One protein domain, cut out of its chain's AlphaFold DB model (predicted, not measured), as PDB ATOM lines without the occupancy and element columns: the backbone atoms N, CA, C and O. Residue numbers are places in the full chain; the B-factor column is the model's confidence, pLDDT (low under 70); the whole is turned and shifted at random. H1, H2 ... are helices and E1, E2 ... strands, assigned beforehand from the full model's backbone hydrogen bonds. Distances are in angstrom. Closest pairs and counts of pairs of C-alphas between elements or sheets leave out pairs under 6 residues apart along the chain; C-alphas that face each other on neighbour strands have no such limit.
ATOM      1  N   SER A  49     159.866 144.054  97.067       54.12
ATOM      2  CA  SER A  49     158.586 143.643  97.634       54.12
ATOM      3  C   SER A  49     157.822 142.904  96.547       54.12
ATOM      4  O   SER A  49     157.578 143.451  95.471       54.12
ATOM      5  N   ARG A  50     157.486 141.639  96.805       67.38
ATOM      6  CA  ARG A  50     156.696 140.850  95.865       67.38
ATOM      7  C   ARG A  50     155.373 141.589  95.641       67.38
ATOM      8  O   ARG A  50     154.610 141.764  96.582       67.38
ATOM      9  N   PHE A  51     155.154 141.999  94.392       77.50
ATOM     10  CA  PHE A  51     153.951 142.644  93.864       77.50
ATOM     11  C   PHE A  51     153.599 143.997  94.503       77.50
ATOM     12  O   PHE A  51     152.711 144.093  95.351       77.50
ATOM     13  N   LEU A  52     154.242 145.071  94.035       89.19
ATOM     14  CA  LEU A  52     153.752 146.422  94.306       89.19
ATOM     15  C   LEU A  52     152.453 146.666  93.531       89.19
ATOM     16  O   LEU A  52     152.322 146.286  92.365       89.19
ATOM     17  N   LYS A  53     151.490 147.331  94.173       92.81
ATOM     18  CA  LYS A  53     150.323 147.884  93.478       92.81
ATOM     19  C   LYS A  53     150.735 149.186  92.781       92.81
ATOM     20  O   LYS A  53     151.537 149.921  93.350       92.81
ATOM     21  N   PRO A  54     150.200 149.492  91.589       93.38
ATOM     22  CA  PRO A  54     150.352 150.813  90.993       93.38
ATOM     23  C   PRO A  54     149.832 151.943  91.900       93.38
ATOM     24  O   PRO A  54     148.840 151.725  92.603       93.38
ATOM     25  N   PRO A  55     150.424 153.149  91.832       94.69
ATOM     26  CA  PRO A  55     151.633 153.477  91.077       94.69
ATOM     27  C   PRO A  55     152.907 152.957  91.764       94.69
ATOM     28  O   PRO A  55     152.960 152.821  92.983       94.69
ATOM     29  N   CYS A  56     153.952 152.694  90.984       93.81
ATOM     30  CA  CYS A  56     155.284 152.371  91.502       93.81
ATOM     31  C   CYS A  56     156.367 153.104  90.702       93.81
ATOM     32  O   CYS A  56     156.116 153.559  89.585       93.81
ATOM     33  N   PHE A  57     157.574 153.203  91.255       94.06
ATOM     34  CA  PHE A  57     158.737 153.746  90.558       94.06
ATOM     35  C   PHE A  57     159.521 152.630  89.878       94.06
ATOM     36  O   PHE A  57     159.802 151.598  90.489       94.06
ATOM     37  N   VAL A  58     159.877 152.840  88.616       93.81
ATOM     38  CA  VAL A  58     160.691 151.916  87.820       93.81
ATOM     39  C   VAL A  58     161.788 152.692  87.091       93.81
ATOM     40  O   VAL A  58     161.599 153.877  86.811       93.81
ATOM     41  N   PRO A  59     162.911 152.055  86.729       93.00
ATOM     42  CA  PRO A  59     163.880 152.627  85.800       93.00
ATOM     43  C   PRO A  59     163.212 153.001  84.482       93.00
ATOM     44  O   PRO A  59     162.691 152.133  83.777       93.00
ATOM     45  N   THR A  60     163.229 154.285  84.148       91.88
ATOM     46  CA  THR A  60     162.744 154.782  82.854       91.88
ATOM     47  C   THR A  60     163.889 155.104  81.911       91.88
ATOM     48  O   THR A  60     163.723 154.995  80.700       91.88
ATOM     49  N   GLU A  61     165.053 155.457  82.455       88.12
ATOM     50  CA  GLU A  61     166.263 155.743  81.688       88.12
ATOM     51  C   GLU A  61     167.452 154.988  82.294       88.12
ATOM     52  O   GLU A  61     167.552 154.823  83.513       88.12
ATOM     53  N   TYR A  62     168.334 154.499  81.424       85.62
ATOM     54  CA  TYR A  62     169.570 153.804  81.783       85.62
ATOM     55  C   TYR A  62     170.788 154.635  81.343       85.62
ATOM     56  O   TYR A  62     170.648 155.687  80.724       85.62
ATOM     57  N   ALA A  63     171.996 154.158  81.668       77.81
ATOM     58  CA  ALA A  63     173.252 154.885  81.469       77.81
ATOM     59  C   ALA A  63     173.347 155.620  80.105       77.81
ATOM     60  O   ALA A  63     173.050 155.017  79.072       77.81
ATOM     61  N   PRO A  64     173.799 156.891  80.086       72.94
ATOM     62  CA  PRO A  64     174.352 157.648  81.218       72.94
ATOM     63  C   PRO A  64     173.293 158.294  82.129       72.94
ATOM     64  O   PRO A  64     173.645 158.759  83.208       72.94
ATOM     65  N   TYR A  65     172.021 158.298  81.726       79.62
ATOM     66  CA  TYR A  65     170.924 158.941  82.447       79.62
ATOM     67  C   TYR A  65     170.218 157.911  83.323       79.62
ATOM     68  O   TYR A  65     169.412 157.117  82.857       79.62
ATOM     69  N   GLN A  66     170.557 157.868  84.604       88.69
ATOM     70  CA  GLN A  66     169.965 156.913  85.535       88.69
ATOM     71  C   GLN A  66     168.768 157.580  86.200       88.69
ATOM     72  O   GLN A  66     168.942 158.396  87.104       88.69
ATOM     73  N   LYS A  67     167.560 157.284  85.717       91.00
ATOM     74  CA  LYS A  67     166.339 157.932  86.203       91.00
ATOM     75  C   LYS A  67     165.256 156.919  86.512       91.00
ATOM     76  O   LYS A  67     164.994 156.007  85.723       91.00
ATOM     77  N   CYS A  68     164.591 157.134  87.638       93.25
ATOM     78  CA  CYS A  68     163.345 156.467  87.957       93.25
ATOM     79  C   CYS A  68     162.158 157.341  87.582       93.25
ATOM     80  O   CYS A  68     162.164 158.552  87.777       93.25
ATOM     81  N   GLY A  69     161.123 156.707  87.052       92.75
ATOM     82  CA  GLY A  69     159.859 157.356  86.756       92.75
ATOM     83  C   GLY A  69     158.704 156.593  87.375       92.75
ATOM     84  O   GLY A  69     158.764 155.376  87.574       92.75
ATOM     85  N   LEU A  70     157.638 157.328  87.674       95.38
ATOM     86  CA  LEU A  70     156.388 156.759  88.149       95.38
ATOM     87  C   LEU A  70     155.677 156.039  86.993       95.38
ATOM     88  O   LEU A  70     155.519 156.593  85.906       95.38
ATOM     89  N   THR A  71     155.201 154.821  87.229       94.00
ATOM     90  CA  THR A  71     154.377 154.072  86.279       94.00
ATOM     91  C   THR A  71     153.111 153.548  86.942       94.00
ATOM     92  O   THR A  71     153.116 153.127  88.098       94.00
ATOM     93  N   ASN A  72     152.016 153.539  86.180       95.69
ATOM     94  CA  ASN A  72     150.744 152.936  86.580       95.69
ATOM     95  C   ASN A  72     150.568 151.505  86.036       95.69
ATOM     96  O   ASN A  72     149.507 150.900  86.185       95.69
ATOM     97  N   ASN A  73     151.586 150.950  85.366       94.44
ATOM     98  CA  ASN A  73     151.491 149.634  84.750       94.44
ATOM     99  C   ASN A  73     151.570 148.524  85.816       94.44
ATOM    100  O   ASN A  73     152.647 148.212  86.329       94.44
ATOM    101  N   ALA A  74     150.431 147.887  86.101       93.44
ATOM    102  CA  ALA A  74     150.316 146.791  87.068       93.44
ATOM    103  C   ALA A  74     151.267 145.618  86.793       93.44
ATOM    104  O   ALA A  74     151.748 144.994  87.736       93.44
ATOM    105  N   THR A  75     151.599 145.346  85.529       91.94
ATOM    106  CA  THR A  75     152.556 144.295  85.163       91.94
ATOM    107  C   THR A  75     153.977 144.667  85.578       91.94
ATOM    108  O   THR A  75     154.710 143.808  86.067       91.94
ATOM    109  N   LEU A  76     154.378 145.933  85.412       90.88
ATOM    110  CA  LEU A  76     155.705 146.398  85.829       90.88
ATOM    111  C   LEU A  76     155.823 146.424  87.358       90.88
ATOM    112  O   LEU A  76     156.781 145.875  87.895       90.88
ATOM    113  N   CYS A  77     154.813 146.952  88.055       91.50
ATOM    114  CA  CYS A  77     154.792 146.971  89.521       91.50
ATOM    115  C   CYS A  77     154.687 145.562  90.135       91.50
ATOM    116  O   CYS A  77     155.289 145.270  91.171       91.50
ATOM    117  N   GLY A  78     153.976 144.655  89.459       88.62
ATOM    118  CA  GLY A  78     153.779 143.275  89.887       88.62
ATOM    119  C   GLY A  78     155.031 142.398  89.781       88.62
ATOM    120  O   GLY A  78     155.232 141.522  90.616       88.62
ATOM    121  N   ARG A  79     155.909 142.633  88.794       82.88
ATOM    122  CA  ARG A  79     157.104 141.794  88.561       82.88
ATOM    123  C   ARG A  79     158.104 141.804  89.721       82.88
ATOM    124  O   ARG A  79     158.897 140.870  89.828       82.88
ATOM    125  N   GLY A  80     158.073 142.822  90.582       72.19
ATOM    126  CA  GLY A  80     158.869 142.926  91.812       72.19
ATOM    127  C   GLY A  80     160.363 143.194  91.597       72.19
ATOM    128  O   GLY A  80     160.968 143.908  92.384       72.19
ATOM    129  N   TYR A  81     160.968 142.691  90.522       74.19
ATOM    130  CA  TYR A  81     162.346 143.001  90.146       74.19
ATOM    131  C   TYR A  81     162.353 144.330  89.373       74.19
ATOM    132  O   TYR A  81     161.831 144.382  88.262       74.19
ATOM    133  N   LEU A  82     162.921 145.392  89.961       86.81
ATOM    134  CA  LEU A  82     162.980 146.779  89.444       86.81
ATOM    135  C   LEU A  82     161.735 147.662  89.655       86.81
ATOM    136  O   LEU A  82     161.622 148.703  89.012       86.81
ATOM    137  N   ALA A  83     160.829 147.287  90.559       91.25
ATOM    138  CA  ALA A  83     159.746 148.163  91.003       91.25
ATOM    139  C   ALA A  83     159.972 148.584  92.458       91.25
ATOM    140  O   ALA A  83     160.243 147.746  93.319       91.25
ATOM    141  N   PHE A  84     159.835 149.879  92.728       91.31
ATOM    142  CA  PHE A  84     160.107 150.485  94.026       91.31
ATOM    143  C   PHE A  84     158.889 151.272  94.510       91.31
ATOM    144  O   PHE A  84     158.182 151.873  93.696       91.31
ATOM    145  N   PRO A  85     158.618 151.285  95.826       91.56
ATOM    146  CA  PRO A  85     157.483 152.023  96.368       91.56
ATOM    147  C   PRO A  85     157.721 153.541  96.368       91.56
ATOM    148  O   PRO A  85     156.760 154.300  96.356       91.56
ATOM    149  N   THR A  86     158.982 153.988  96.357       91.50
ATOM    150  CA  THR A  86     159.362 155.409  96.340       91.50
ATOM    151  C   THR A  86     160.494 155.672  95.348       91.50
ATOM    152  O   THR A  86     161.264 154.765  95.014       91.50
ATOM    153  N   GLU A  87     160.603 156.923  94.893       90.75
ATOM    154  CA  GLU A  87     161.696 157.379  94.031       90.75
ATOM    155  C   GLU A  87     163.049 157.214  94.724       90.75
ATOM    156  O   GLU A  87     163.947 156.615  94.145       90.75
ATOM    157  N   ASP A  88     163.164 157.625  95.990       88.69
ATOM    158  CA  ASP A  88     164.403 157.531  96.770       88.69
ATOM    159  C   ASP A  88     164.960 156.108  96.844       88.69
ATOM    160  O   ASP A  88     166.169 155.913  96.763       88.69
ATOM    161  N   LEU A  89     164.101 155.091  96.968       90.12
ATOM    162  CA  LEU A  89     164.541 153.693  96.994       90.12
ATOM    163  C   LEU A  89     164.951 153.188  95.613       90.12
ATOM    164  O   LEU A  89     165.855 152.362  95.510       90.12
ATOM    165  N   CYS A  90     164.296 153.681  94.565       90.88
ATOM    166  CA  CYS A  90     164.651 153.389  93.181       90.88
ATOM    167  C   CYS A  90     166.006 154.018  92.814       90.88
ATOM    168  O   CYS A  90     166.868 153.371  92.212       90.88
ATOM    169  N   CYS A  91     166.201 155.258  93.263       91.31
ATOM    170  CA  CYS A  91     167.371 156.097  93.065       91.31
ATOM    171  C   CYS A  91     168.480 155.905  94.103       91.31
ATOM    172  O   CYS A  91     169.533 156.529  93.974       91.31
ATOM    173  N   ALA A  92     168.289 155.052  95.110       87.94
ATOM    174  CA  ALA A  92     169.318 154.753  96.092       87.94
ATOM    175  C   ALA A  92     170.531 154.086  95.413       87.94
ATOM    176  O   ALA A  92     170.359 153.276  94.497       87.94
ATOM    177  N   PRO A  93     171.767 154.383  95.853       86.25
ATOM    178  CA  PRO A  93     172.932 153.626  95.420       86.25
ATOM    179  C   PRO A  93     172.807 152.172  95.868       86.25
ATOM    180  O   PRO A  93     172.394 151.913  96.999       86.25
ATOM    181  N   GLN A  94     173.223 151.242  95.005       83.25
ATOM    182  CA  GLN A  94     173.143 149.799  95.233       83.25
ATOM    183  C   GLN A  94     174.029 149.337  96.407       83.25
ATOM    184  O   GLN A  94     175.097 148.756  96.228       83.25
ATOM    185  N   ARG A  95     173.592 149.591  97.645       73.94
ATOM    186  CA  ARG A  95     174.220 149.115  98.884       73.94
ATOM    187  C   ARG A  95     173.301 148.075  99.515       73.94
ATOM    188  O   ARG A  95     172.219 148.403  99.985       73.94
ATOM    189  N   GLY A  96     173.715 146.807  99.508       66.88
ATOM    190  CA  GLY A  96     172.935 145.727 100.129       66.88
ATOM    191  C   GLY A  96     171.611 145.403  99.419       66.88
ATOM    192  O   GLY A  96     170.621 145.132 100.088       66.88
ATOM    193  N   ALA A  97     171.600 145.423  98.078       66.81
ATOM    194  CA  ALA A  97     170.452 145.091  97.213       66.81
ATOM    195  C   ALA A  97     169.265 146.080  97.226       66.81
ATOM    196  O   ALA A  97     168.164 145.725  96.806       66.81
ATOM    197  N   VAL A  98     169.484 147.320  97.667       73.31
ATOM    198  CA  VAL A  98     168.506 148.415  97.553       73.31
ATOM    199  C   VAL A  98     168.952 149.362  96.441       73.31
ATOM    200  O   VAL A  98     170.102 149.780  96.453       73.31
ATOM    201  N   GLY A  99     168.063 149.686  95.501       80.00
ATOM    202  CA  GLY A  99     168.355 150.546  94.349       80.00
ATOM    203  C   GLY A  99     168.778 149.797  93.084       80.00
ATOM    204  O   GLY A  99     169.171 148.629  93.124       80.00
ATOM    205  N   VAL A 100     168.652 150.471  91.938       86.38
ATOM    206  CA  VAL A 100     168.919 149.875  90.610       86.38
ATOM    207  C   VAL A 100     170.350 150.093  90.143       86.38
ATOM    208  O   VAL A 100     170.917 149.226  89.479       86.38
ATOM    209  N   TRP A 101     170.945 151.233  90.486       88.44
ATOM    210  CA  TRP A 101     172.259 151.631  89.989       88.44
ATOM    211  C   TRP A 101     173.283 151.714  91.117       88.44
ATOM    212  O   TRP A 101     172.972 152.141  92.226       88.44
ATOM    213  N   ALA A 102     174.537 151.352  90.826       86.75
ATOM    214  CA  ALA A 102     175.626 151.356  91.807       86.75
ATOM    215  C   ALA A 102     175.836 152.732  92.471       86.75
ATOM    216  O   ALA A 102     176.096 152.812  93.670       86.75
ATOM    217  N   SER A 103     175.677 153.808  91.699       85.50
ATOM    218  CA  SER A 103     175.824 155.204  92.128       85.50
ATOM    219  C   SER A 103     174.522 155.873  92.581       85.50
ATOM    220  O   SER A 103     174.579 156.987  93.094       85.50
ATOM    221  N   GLY A 104     173.375 155.210  92.421       88.69
ATOM    222  CA  GLY A 104     172.051 155.823  92.557       88.69
ATOM    223  C   GLY A 104     171.598 156.525  91.275       88.69
ATOM    224  O   GLY A 104     172.279 156.432  90.256       88.69
ATOM    225  N   CYS A 105     170.447 157.200  91.303       88.94
ATOM    226  CA  CYS A 105     170.010 158.003  90.158       88.94
ATOM    227  C   CYS A 105     170.977 159.152  89.884       88.94
ATOM    228  O   CYS A 105     171.625 159.700  90.779       88.94
ATOM    229  N   THR A 106     170.996 159.569  88.627       80.19
ATOM    230  CA  THR A 106     171.550 160.849  88.227       80.19
ATOM    231  C   THR A 106     170.741 161.955  88.894       80.19
ATOM    232  O   THR A 106     169.564 162.152  88.600       80.19
ATOM    233  N   ASP A 107     171.375 162.670  89.815       75.88
ATOM    234  CA  ASP A 107     170.774 163.820  90.471       75.88
ATOM    235  C   ASP A 107     170.805 165.020  89.516       75.88
ATOM    236  O   ASP A 107     171.791 165.751  89.442       75.88
ATOM    237  N   PHE A 108     169.724 165.202  88.757       65.38
ATOM    238  CA  PHE A 108     169.563 166.357  87.870       65.38
ATOM    239  C   PHE A 108     169.334 167.668  88.641       65.38
ATOM    240  O   PHE A 108     169.457 168.742  88.054       65.38
ATOM    241  N   SER A 109     168.990 167.591  89.935       61.12
ATOM    242  CA  SER A 109     168.774 168.763  90.795       61.12
ATOM    243  C   SER A 109     170.091 169.348  91.311       61.12
ATOM    244  O   SER A 109     170.209 170.562  91.487       61.12
TER     245      SER A 109
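AT A GLANCE: This is residues 49 to 109 of the 221 residues of an uncharacterized protein of Micractinium conductrix (UniProt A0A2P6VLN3). This is a small domain of little regular structure: a two-stranded hairpin, E1 and E2, has the short helix H1 near the end where E1 begins, and the short helix H2 packs on both strands. A long loop stretch, residues 91 to 109, follows. The 61 printed residues run E1, E2, H1, H2, with 20 in named elements, under half; the class is mixed, helices and strands, and the sheet, order E1 - E2, is antiparallel; the whole is compact, radius of gyration of the C-alphas 10.7 A, spanning 27 by 23 by 17 A.

IN THESE COORDINATES: Find C-alpha 56 at (155.284, 152.371, 91.502); E1, residues 56 to 61, runs 15.1 A. E2, residues 67 to 71, runs 12.6 A. H1 is residues 74 to 78, 5.7 A; H2, residues 87 to 90, 5.0 A, ends at (164.651, 153.389, 93.181).

HOW THE PARTS SIT: In the hairpin E1 and E2, look for N 58 and O 69, 3.0 A apart, within hydrogen-bond range. The closest C-alphas of E1 and H1 are Cys 56 and Cys 77, 5.8 A; of E2 and H2, Cys 68 and Cys 90, 6.2 A. H1 and H2 are apart. H1's O i to N i+4 pair is within hydrogen-bond range; H2 is too short for one.

THE WHOLE: The farthest C-alphas, Arg 50 and Ser 109, are 30.8 A apart. The printed part has no cut, and no link between named elements is long. Look for pLDDT under 70 at residues 49 to 50, 96 to 97 and 108 to 109.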